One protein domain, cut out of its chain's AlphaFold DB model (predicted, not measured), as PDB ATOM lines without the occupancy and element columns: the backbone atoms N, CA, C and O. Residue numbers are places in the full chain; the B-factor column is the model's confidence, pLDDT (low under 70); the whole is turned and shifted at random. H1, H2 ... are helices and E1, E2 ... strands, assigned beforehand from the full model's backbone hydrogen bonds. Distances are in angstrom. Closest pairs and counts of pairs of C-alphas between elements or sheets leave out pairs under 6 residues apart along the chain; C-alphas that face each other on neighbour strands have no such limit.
ATOM      1  N   ARG A   2     213.994 174.018 260.546       86.31
ATOM      2  CA  ARG A   2     213.984 173.381 261.891       86.31
ATOM      3  C   ARG A   2     214.549 174.246 263.028       86.31
ATOM      4  O   ARG A   2     213.912 174.376 264.061       86.31
ATOM      5  N   LEU A   3     215.694 174.899 262.812       85.88
ATOM      6  CA  LEU A   3     216.283 175.822 263.798       85.88
ATOM      7  C   LEU A   3     215.359 177.005 264.133       85.88
ATOM      8  O   LEU A   3     215.312 177.446 265.274       85.88
ATOM      9  N   GLY A   4     214.606 177.497 263.146       82.50
ATOM     10  CA  GLY A   4     213.582 178.520 263.352       82.50
ATOM     11  C   GLY A   4     212.378 177.988 264.124       82.50
ATOM     12  O   GLY A   4     211.926 178.623 265.065       82.50
ATOM     13  N   HIS A   5     211.903 176.801 263.745       84.00
ATOM     14  CA  HIS A   5     210.754 176.141 264.365       84.00
ATOM     15  C   HIS A   5     210.981 175.813 265.852       84.00
ATOM     16  O   HIS A   5     210.080 175.997 266.658       84.00
ATOM     17  N   HIS A   6     212.190 175.387 266.231       84.88
ATOM     18  CA  HIS A   6     212.547 175.085 267.625       84.88
ATOM     19  C   HIS A   6     213.080 176.290 268.414       84.88
ATOM     20  O   HIS A   6     213.688 176.106 269.466       84.88
ATOM     21  N   GLU A   7     212.920 177.511 267.894       84.56
ATOM     22  CA  GLU A   7     213.417 178.739 268.526       84.56
ATOM     23  C   GLU A   7     214.906 178.669 268.930       84.56
ATOM     24  O   GLU A   7     215.337 179.203 269.958       84.56
ATOM     25  N   ALA A   8     215.729 178.019 268.102       85.31
ATOM     26  CA  ALA A   8     217.123 177.758 268.426       85.31
ATOM     27  C   ALA A   8     217.899 179.064 268.669       85.31
ATOM     28  O   ALA A   8     217.734 180.062 267.958       85.31
ATOM     29  N   THR A   9     218.756 179.049 269.689       88.38
ATOM     30  CA  THR A   9     219.640 180.165 270.046       88.38
ATOM     31  C   THR A   9     221.076 179.662 270.082       88.38
ATOM     32  O   THR A   9     221.360 178.648 270.724       88.38
ATOM     33  N   GLY A  10     221.964 180.332 269.354       86.44
ATOM     34  CA  GLY A  10     223.337 179.878 269.166       86.44
ATOM     35  C   GLY A  10     223.971 180.436 267.899       86.44
ATOM     36  O   GLY A  10     223.475 181.401 267.315       86.44
ATOM     37  N   VAL A  11     225.059 179.817 267.462       86.38
ATOM     38  CA  VAL A  11     225.797 180.215 266.260       86.38
ATOM     39  C   VAL A  11     225.601 179.158 265.179       86.38
ATOM     40  O   VAL A  11     225.812 177.969 265.405       86.38
ATOM     41  N   LEU A  12     225.163 179.590 263.998       87.62
ATOM     42  CA  LEU A  12     225.013 178.762 262.809       87.62
ATOM     43  C   LEU A  12     226.133 179.093 261.825       87.62
ATOM     44  O   LEU A  12     226.172 180.191 261.274       87.62
ATOM     45  N   THR A  13     226.996 178.121 261.570       86.81
ATOM     46  CA  THR A  13     228.045 178.199 260.556       86.81
ATOM     47  C   THR A  13     227.613 177.399 259.335       86.81
ATOM     48  O   THR A  13     227.281 176.216 259.428       86.81
ATOM     49  N   ILE A  14     227.598 178.057 258.181       87.62
ATOM     50  CA  ILE A  14     227.214 177.479 256.896       87.62
ATOM     51  C   ILE A  14     228.438 177.489 255.990       87.62
ATOM     52  O   ILE A  14     228.944 178.558 255.647       87.62
ATOM     53  N   CYS A  15     228.893 176.315 255.566       84.94
ATOM     54  CA  CYS A  15     229.939 176.196 254.557       84.94
ATOM     55  C   CYS A  15     229.310 175.715 253.251       84.94
ATOM     56  O   CYS A  15     228.638 174.684 253.232       84.94
ATOM     57  N   ALA A  16     229.538 176.455 252.171       80.19
ATOM     58  CA  ALA A  16     229.225 175.995 250.823       80.19
ATOM     59  C   ALA A  16     230.519 175.518 250.154       80.19
ATOM     60  O   ALA A  16     231.575 176.096 250.410       80.19
ATOM     61  N   GLN A  17     230.450 174.492 249.302       67.44
ATOM     62  CA  GLN A  17     231.627 173.791 248.751       67.44
ATOM     63  C   GLN A  17     232.718 174.701 248.147       67.44
ATOM     64  O   GLN A  17     233.890 174.339 248.163       67.44
ATOM     65  N   LEU A  18     232.349 175.876 247.626       63.28
ATOM     66  CA  LEU A  18     233.258 176.820 246.960       63.28
ATOM     67  C   LEU A  18     233.281 178.212 247.613       63.28
ATOM     68  O   LEU A  18     233.907 179.133 247.086       63.28
ATOM     69  N   ALA A  19     232.594 178.396 248.744       70.56
ATOM     70  CA  ALA A  19     232.458 179.691 249.402       70.56
ATOM     71  C   ALA A  19     233.132 179.707 250.777       70.56
ATOM     72  O   ALA A  19     233.290 178.683 251.441       70.56
ATOM     73  N   ARG A  20     233.500 180.910 251.237       77.69
ATOM     74  CA  ARG A  20     233.908 181.111 252.631       77.69
ATOM     75  C   ARG A  20     232.755 180.734 253.560       77.69
ATOM     76  O   ARG A  20     231.606 181.054 253.261       77.69
ATOM     77  N   ALA A  21     233.089 180.112 254.688       82.81
ATOM     78  CA  ALA A  21     232.127 179.819 255.739       82.81
ATOM     79  C   ALA A  21     231.423 181.108 256.187       82.81
ATOM     80  O   ALA A  21     232.069 182.103 256.526       82.81
ATOM     81  N   GLU A  22     230.095 181.093 256.164       86.94
ATOM     82  CA  GLU A  22     229.259 182.193 256.621       86.94
ATOM     83  C   GLU A  22     228.721 181.880 258.014       86.94
ATOM     84  O   GLU A  22     228.137 180.824 258.243       86.94
ATOM     85  N   VAL A  23     228.903 182.818 258.941       86.56
ATOM     86  CA  VAL A  23     228.466 182.675 260.331       86.56
ATOM     87  C   VAL A  23     227.250 183.560 260.579       86.56
ATOM     88  O   VAL A  23     227.239 184.741 260.222       86.56
ATOM     89  N   PHE A  24     226.230 182.986 261.209       87.62
ATOM     90  CA  PHE A  24     224.986 183.645 261.579       87.62
ATOM     91  C   PHE A  24     224.724 183.450 263.070       87.62
ATOM     92  O   PHE A  24     224.778 182.335 263.581       87.62
ATOM     93  N   VAL A  25     224.388 184.532 263.770       87.62
ATOM     94  CA  VAL A  25     223.953 184.458 265.169       87.62
ATOM     95  C   VAL A  25     222.439 184.286 265.193       87.62
ATOM     96  O   VAL A  25     221.713 185.104 264.625       87.62
ATOM     97  N   LEU A  26     221.965 183.223 265.837       88.50
ATOM     98  CA  LEU A  26     220.550 182.906 265.990       88.50
ATOM     99  C   LEU A  26     220.071 183.211 267.408       88.50
ATOM    100  O   LEU A  26     220.732 182.870 268.389       88.50
ATOM    101  N   ARG A  27     218.879 183.795 267.515       86.56
ATOM    102  CA  ARG A  27     218.171 184.019 268.776       86.56
ATOM    103  C   ARG A  27     216.693 183.731 268.586       86.56
ATOM    104  O   ARG A  27     216.065 184.338 267.722       86.56
ATOM    105  N   ARG A  28     216.141 182.831 269.404       85.44
ATOM    106  CA  ARG A  28     214.741 182.384 269.303       85.44
ATOM    107  C   ARG A  28     214.349 182.017 267.863       85.44
ATOM    108  O   ARG A  28     213.306 182.422 267.366       85.44
ATOM    109  N   GLY A  29     215.234 181.315 267.152       83.44
ATOM    110  CA  GLY A  29     214.985 180.876 265.778       83.44
ATOM    111  C   GLY A  29     215.087 181.971 264.707       83.44
ATOM    112  O   GLY A  29     214.809 181.706 263.534       83.44
ATOM    113  N   ALA A  30     215.504 183.186 265.071       87.38
ATOM    114  CA  ALA A  30     215.717 184.291 264.145       87.38
ATOM    115  C   ALA A  30     217.206 184.620 264.004       87.38
ATOM    116  O   ALA A  30     217.940 184.667 264.990       87.38
ATOM    117  N   ALA A  31     217.650 184.868 262.774       88.62
ATOM    118  CA  ALA A  31     218.995 185.352 262.505       88.62
ATOM    119  C   ALA A  31     219.075 186.851 262.805       88.62
ATOM    120  O   ALA A  31     218.311 187.645 262.252       88.62
ATOM    121  N   VAL A  32     219.987 187.218 263.700       87.88
ATOM    122  CA  VAL A  32     220.184 188.590 264.168       87.88
ATOM    123  C   VAL A  32     220.951 189.389 263.112       87.88
ATOM    124  O   VAL A  32     221.940 188.907 262.558       87.88
ATOM    125  N   VAL A  33     220.507 190.614 262.836       84.81
ATOM    126  CA  VAL A  33     221.135 191.519 261.865       84.81
ATOM    127  C   VAL A  33     221.203 192.946 262.418       84.81
ATOM    128  O   VAL A  33     220.490 193.298 263.357       84.81
ATOM    129  N   GLY A  34     222.112 193.762 261.874       77.81
ATOM    130  CA  GLY A  34     222.222 195.181 262.227       77.81
ATOM    131  C   GLY A  34     220.910 195.949 262.017       77.81
ATOM    132  O   GLY A  34     219.989 195.462 261.371       77.81
ATOM    133  N   THR A  35     220.829 197.161 262.560       74.69
ATOM    134  CA  THR A  35     219.609 197.988 262.660       74.69
ATOM    135  C   THR A  35     218.957 198.416 261.342       74.69
ATOM    136  O   THR A  35     217.826 198.893 261.375       74.69
ATOM    137  N   ASP A  36     219.632 198.280 260.201       80.00
ATOM    138  CA  ASP A  36     219.173 198.827 258.920       80.00
ATOM    139  C   ASP A  36     218.336 197.824 258.095       80.00
ATOM    140  O   ASP A  36     218.652 196.634 257.994       80.00
ATOM    141  N   GLU A  37     217.295 198.318 257.420       82.25
ATOM    142  CA  GLU A  37     216.462 197.548 256.485       82.25
ATOM    143  C   GLU A  37     217.290 197.036 255.296       82.25
ATOM    144  O   GLU A  37     217.040 195.943 254.777       82.25
ATOM    145  N   LEU A  38     218.322 197.781 254.882       85.31
ATOM    146  CA  LEU A  38     219.261 197.313 253.863       85.31
ATOM    147  C   LEU A  38     220.008 196.055 254.329       85.31
ATOM    148  O   LEU A  38     220.166 195.107 253.557       85.31
ATOM    149  N   ALA A  39     220.410 196.010 255.602       84.12
ATOM    150  CA  ALA A  39     221.085 194.856 256.185       84.12
ATOM    151  C   ALA A  39     220.145 193.642 256.255       84.12
ATOM    152  O   ALA A  39     220.545 192.524 255.918       84.12
ATOM    153  N   ARG A  40     218.869 193.864 256.595       85.31
ATOM    154  CA  ARG A  40     217.826 192.831 256.550       85.31
ATOM    155  C   ARG A  40     217.634 192.265 255.139       85.31
ATOM    156  O   ARG A  40     217.636 191.046 254.966       85.31
ATOM    157  N   LYS A  41     217.515 193.120 254.118       88.00
ATOM    158  CA  LYS A  41     217.395 192.687 252.712       88.00
ATOM    159  C   LYS A  41     218.633 191.925 252.239       88.00
ATOM    160  O   LYS A  41     218.495 190.882 251.603       88.00
ATOM    161  N   ALA A  42     219.827 192.396 252.596       88.56
ATOM    162  CA  ALA A  42     221.077 191.712 252.285       88.56
ATOM    163  C   ALA A  42     221.135 190.312 252.919       88.56
ATOM    164  O   ALA A  42     221.557 189.360 252.266       88.56
ATOM    165  N   LEU A  43     220.659 190.159 254.161       88.94
ATOM    166  CA  LEU A  43     220.569 188.858 254.827       88.94
ATOM    167  C   LEU A  43     219.605 187.901 254.105       88.94
ATOM    168  O   LEU A  43     219.956 186.746 253.871       88.94
ATOM    169  N   ILE A  44     218.429 188.381 253.693       89.25
ATOM    170  CA  ILE A  44     217.461 187.586 252.915       89.25
ATOM    171  C   ILE A  44     218.078 187.117 251.590       89.25
ATOM    172  O   ILE A  44     217.951 185.944 251.236       89.25
ATOM    173  N   ALA A  45     218.779 188.006 250.878       88.56
ATOM    174  CA  ALA A  45     219.449 187.667 249.621       88.56
ATOM    175  C   ALA A  45     220.570 186.633 249.829       88.56
ATOM    176  O   ALA A  45     220.715 185.703 249.035       88.56
ATOM    177  N   ARG A  46     221.332 186.753 250.926       89.00
ATOM    178  CA  ARG A  46     222.356 185.768 251.312       89.00
ATOM    179  C   ARG A  46     221.748 184.391 251.557       89.00
ATOM    180  O   ARG A  46     222.265 183.417 251.021       89.00
ATOM    181  N   PHE A  47     220.645 184.303 252.300       89.44
ATOM    182  CA  PHE A  47     219.975 183.020 252.515       89.44
ATOM    183  C   PHE A  47     219.440 182.408 251.221       89.44
ATOM    184  O   PHE A  47     219.630 181.214 251.009       89.44
ATOM    185  N   ALA A  48     218.844 183.207 250.331       87.25
ATOM    186  CA  ALA A  48     218.378 182.717 249.033       87.25
ATOM    187  C   ALA A  48     219.532 182.147 248.190       87.25
ATOM    188  O   ALA A  48     219.397 181.079 247.601       87.25
ATOM    189  N   ARG A  49     220.690 182.820 248.193       88.31
ATOM    190  CA  ARG A  49     221.905 182.345 247.518       88.31
ATOM    191  C   ARG A  49     222.453 181.050 248.123       88.31
ATOM    192  O   ARG A  49     222.967 180.213 247.391       88.31
ATOM    193  N   LEU A  50     222.419 180.914 249.447       86.94
ATOM    194  CA  LEU A  50     222.900 179.709 250.125       86.94
ATOM    195  C   LEU A  50     221.958 178.527 249.877       86.94
ATOM    196  O   LEU A  50     222.428 177.425 249.632       86.94
ATOM    197  N   ALA A  51     220.643 178.752 249.871       84.31
ATOM    198  CA  ALA A  51     219.645 177.705 249.658       84.31
ATOM    199  C   ALA A  51     219.724 177.024 248.281       84.31
ATOM    200  O   ALA A  51     219.208 175.921 248.130       84.31
ATOM    201  N   SER A  52     220.372 177.646 247.291       82.44
ATOM    202  CA  SER A  52     220.589 177.061 245.963       82.44
ATOM    203  C   SER A  52     221.908 176.287 245.827       82.44
ATOM    204  O   SER A  52     222.307 175.978 244.707       82.44
ATOM    205  N   GLN A  53     222.629 176.041 246.924       83.31
ATOM    206  CA  GLN A  53     223.939 175.381 246.930       83.31
ATOM    207  C   GLN A  53     223.921 174.123 247.797       83.31
ATOM    208  O   GLN A  53     223.095 173.989 248.699       83.31
ATOM    209  N   ASP A  54     224.893 173.239 247.575       81.00
ATOM    210  CA  ASP A  54     225.186 172.160 248.512       81.00
ATOM    211  C   ASP A  54     225.896 172.728 249.743       81.00
ATOM    212  O   ASP A  54     227.009 173.266 249.671       81.00
ATOM    213  N   LEU A  55     225.214 172.632 250.884       84.94
ATOM    214  CA  LEU A  55     225.638 173.216 252.149       84.94
ATOM    215  C   LEU A  55     225.993 172.132 253.164       84.94
ATOM    216  O   LEU A  55     225.246 171.176 253.363       84.94
ATOM    217  N   SER A  56     227.066 172.364 253.912       84.12
ATOM    218  CA  SER A  56     227.288 171.724 255.208       84.12
ATOM    219  C   SER A  56     226.981 172.723 256.322       84.12
ATOM    220  O   SER A  56     227.456 173.861 256.289       84.12
ATOM    221  N   LEU A  57     226.188 172.300 257.304       85.62
ATOM    222  CA  LEU A  57     225.704 173.145 258.394       85.62
ATOM    223  C   LEU A  57     226.282 172.653 259.720       85.62
ATOM    224  O   LEU A  57     226.156 171.474 260.048       85.62
ATOM    225  N   VAL A  58     226.853 173.566 260.501       86.50
ATOM    226  CA  VAL A  58     227.269 173.324 261.886       86.50
ATOM    227  C   VAL A  58     226.518 174.306 262.773       86.50
ATOM    228  O   VAL A  58     226.549 175.511 262.533       86.50
ATOM    229  N   PHE A  59     225.813 173.795 263.779       86.31
ATOM    230  CA  PHE A  59     225.100 174.620 264.747       86.31
ATOM    231  C   PHE A  59     225.654 174.377 266.146       86.31
ATOM    232  O   PHE A  59     225.613 173.257 266.652       86.31
ATOM    233  N   GLU A  60     226.132 175.446 266.768       85.38
ATOM    234  CA  GLU A  60     226.615 175.457 268.142       85.38
ATOM    235  C   GLU A  60     225.557 176.120 269.026       85.38
ATOM    236  O   GLU A  60     225.346 177.335 268.982       85.38
ATOM    237  N   GLY A  61     224.843 175.298 269.798       77.75
ATOM    238  CA  GLY A  61     223.829 175.764 270.741       77.75
ATOM    239  C   GLY A  61     224.451 176.321 272.021       77.75
ATOM    240  O   GLY A  61     225.424 175.773 272.534       77.75
ATOM    241  N   GLY A  62     223.870 177.389 272.571       69.19
ATOM    242  CA  GLY A  62     224.314 177.950 273.847       69.19
ATOM    243  C   GLY A  62     223.948 179.420 274.043       69.19
ATOM    244  O   GLY A  62     223.698 180.159 273.095       69.19
ATOM    245  N   VAL A  63     223.944 179.857 275.308       55.81
ATOM    246  CA  VAL A  63     223.638 181.240 275.745       55.81
ATOM    247  C   VAL A  63     224.762 182.231 275.367       55.81
ATOM    248  O   VAL A  63     224.652 183.431 275.594       55.81
ATOM    249  N   THR A  64     225.849 181.747 274.762       51.03
ATOM    250  CA  THR A  64     227.076 182.489 274.430       51.03
ATOM    251  C   THR A  64     227.053 183.181 273.068       51.03
ATOM    252  O   THR A  64     228.083 183.684 272.622       51.03
ATOM    253  N   GLY A  65     225.900 183.260 272.399       53.31
ATOM    254  CA  GLY A  65     225.733 184.145 271.249       53.31
ATOM    255  C   GLY A  65     225.808 185.603 271.700       53.31
ATOM    256  O   GLY A  65     224.776 186.209 271.982       53.31
ATOM    257  N   VAL A  66     227.024 186.151 271.810       55.28
ATOM    258  CA  VAL A  66     227.272 187.571 272.083       55.28
ATOM    259  C   VAL A  66     226.434 188.373 271.095       55.28
ATOM    260  O   VAL A  66     226.650 188.295 269.885       55.28
ATOM    261  N   MET A  67     225.439 189.110 271.598       55.88
ATOM    262  CA  MET A  67     224.694 190.036 270.755       55.88
ATOM    263  C   MET A  67     225.706 191.005 270.145       55.88
ATOM    264  O   MET A  67     226.448 191.639 270.902       55.88
ATOM    265  N   PRO A  68     225.720 191.189 268.817       59.25
ATOM    266  CA  PRO A  68     226.339 192.374 268.263       59.25
ATOM    267  C   PRO A  68     225.645 193.566 268.926       59.25
ATOM    268  O   PRO A  68     224.417 193.693 268.860       59.25
ATOM    269  N   VAL A  69     226.410 194.376 269.655       59.19
ATOM    270  CA  VAL A  69     225.882 195.537 270.375       59.19
ATOM    271  C   VAL A  69     225.123 196.406 269.369       59.19
ATOM    272  O   VAL A  69     225.685 196.816 268.358       59.19
ATOM    273  N   GLY A  70     223.829 196.634 269.615       63.03
ATOM    274  CA  GLY A  70     222.971 197.433 268.736       63.03
ATOM    275  C   GLY A  70     222.167 196.667 267.678       63.03
ATOM    276  O   GLY A  70     221.513 197.312 266.872       63.03
ATOM    277  N   ALA A  71     222.150 195.332 267.650       66.00
ATOM    278  CA  ALA A  71     221.320 194.596 266.689       66.00
ATOM    279  C   ALA A  71     219.825 194.567 267.088       66.00
ATOM    280  O   ALA A  71     219.413 193.790 267.944       66.00
ATOM    281  N   THR A  72     218.991 195.413 266.480       68.81
ATOM    282  CA  THR A  72     217.538 195.457 266.757       68.81
ATOM    283  C   THR A  72     216.697 194.665 265.760       68.81
ATOM    284  O   THR A  72     215.554 194.326 266.065       68.81
ATOM    285  N   ALA A  73     217.239 194.358 264.579       79.38
ATOM    286  CA  ALA A  73     216.522 193.654 263.529       79.38
ATOM    287  C   ALA A  73     216.858 192.156 263.527       79.38
ATOM    288  O   ALA A  73     217.963 191.725 263.869       79.38
ATOM    289  N   ALA A  74     215.887 191.343 263.117       85.50
ATOM    290  CA  ALA A  74     216.059 189.907 262.981       85.50
ATOM    291  C   ALA A  74     215.211 189.361 261.828       85.50
ATOM    292  O   ALA A  74     214.164 189.912 261.481       85.50
ATOM    293  N   VAL A  75     215.667 188.260 261.235       88.75
ATOM    294  CA  VAL A  75     214.935 187.514 260.205       88.75
ATOM    295  C   VAL A  75     214.582 186.143 260.767       88.75
ATOM    296  O   VAL A  75     215.466 185.318 260.998       88.75
ATOM    297  N   GLY A  76     213.290 185.898 260.997       90.06
ATOM    298  CA  GLY A  76     212.787 184.601 261.449       90.06
ATOM    299  C   GLY A  76     213.080 183.517 260.415       90.06
ATOM    300  O   GLY A  76     212.620 183.607 259.276       90.06
ATOM    301  N   LEU A  77     213.843 182.484 260.785       89.31
ATOM    302  CA  LEU A  77     214.252 181.456 259.824       89.31
ATOM    303  C   LEU A  77     213.071 180.614 259.340       89.31
ATOM    304  O   LEU A  77     213.077 180.179 258.189       89.31
ATOM    305  N   ALA A  78     212.084 180.347 260.200       88.75
ATOM    306  CA  ALA A  78     210.893 179.582 259.831       88.75
ATOM    307  C   ALA A  78     210.039 180.351 258.813       88.75
ATOM    308  O   ALA A  78     209.740 179.811 257.748       88.75
ATOM    309  N   ASP A  79     209.750 181.624 259.098       89.06
ATOM    310  CA  ASP A  79     208.973 182.503 258.218       89.06
ATOM    311  C   ASP A  79     209.686 182.757 256.893       89.06
ATOM    312  O   ASP A  79     209.076 182.650 255.831       89.06
ATOM    313  N   TRP A  80     210.996 183.024 256.934       91.88
ATOM    314  CA  TRP A  80     211.793 183.181 255.721       91.88
ATOM    315  C   TRP A  80     211.795 181.900 254.881       91.88
ATOM    316  O   TRP A  80     211.551 181.973 253.681       91.88
ATOM    317  N   SER A  81     212.012 180.727 255.498       89.69
ATOM    318  CA  SER A  81     212.011 179.445 254.768       89.69
ATOM    319  C   SER A  81     210.663 179.212 254.085       89.69
ATOM    320  O   SER A  81     210.616 178.762 252.945       89.69
ATOM    321  N   ARG A  82     209.568 179.532 254.786       90.69
ATOM    322  CA  ARG A  82     208.214 179.405 254.258       90.69
ATOM    323  C   ARG A  82     207.992 180.333 253.072       90.69
ATOM    324  O   ARG A  82     207.666 179.850 251.997       90.69
ATOM    325  N   ALA A  83     208.225 181.632 253.249       90.31
ATOM    326  CA  ALA A  83     208.059 182.616 252.183       90.31
ATOM    327  C   ALA A  83     208.938 182.296 250.964       90.31
ATOM    328  O   ALA A  83     208.493 182.434 249.829       90.31
ATOM    329  N   HIS A  84     210.168 181.833 251.196       91.12
ATOM    330  CA  HIS A  84     211.094 181.451 250.137       91.12
ATOM    331  C   HIS A  84     210.588 180.252 249.328       91.12
ATOM    332  O   HIS A  84     210.578 180.329 248.105       91.12
TER     333      HIS A  84
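This is residues 2 to 84 of the 246 residues of the protein "J domain-containing protein" of Deltaproteobacteria bacterium (UniProt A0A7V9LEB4). A strongly twisted sheet of five strands has the longest helix, H2, packed slantwise over E3 and E5, while the small helices H1 and H3 touch each other and graze the sheet. The 83 printed residues include H1, E1, E2, E3, H2, E4, E5 and H3 in chain order; the antiparallel sheet runs E4, E1, E2, E3, E5, and the class is mixed. The whole is compact, with a radius of gyration of the C-alphas of 12.1 A and spans of 31 by 28 by 24 A.

H1, residues 2 to 5, begins at C-alpha 2 (213.984, 173.381, 261.891). E1 is residues 10 to 16, 19.7 A long; E2 is 22 to 27, 16.6 A; E3 is 30 to 33. H2, residues 37 to 51, is 21.2 A long. E4 is 55 to 61, 18.9 A, and E5 is 73 to 76. H3, residues 77 to 84, ends at C-alpha 84 (211.094, 181.451, 250.137).

E1, E2 and E3 form a meander, each strand the antiparallel neighbour of the one before, in two hairpins. N 12 and O 24 are 2.8 A apart; N 30 and O 27, 2.9 A. Edge strands E4 and E5 pair with E1, N 13 to O 58 at 2.8 A, and E3, N 31 to O 75 at 2.9 A. H2 and the sheet make two layers, a helix on one face of a sheet, at a height over the sheet of 7.7 A; H2 is over E3 and, only just, with 3 C-alphas, over E5. The closest C-alphas of H1 and H3, Gly 4 and Ala 78, are 4.6 A apart. H2 and H3 are close but not clearly touching, Ala 48 to His 84 at 7.5 A between closest C-alphas, about perpendicular at 76 degrees. In H2 and H3 every O i to N i+4 pair is within hydrogen-bond range; H1 is too short for one.

The C-alphas farthest apart, Asp 54 and Gly 70, are 32.4 A apart. The printed part has no cut. The link from E4 to E5, 11 residues, is long. Residues 17 to 18 and 62 to 72 are under pLDDT 70.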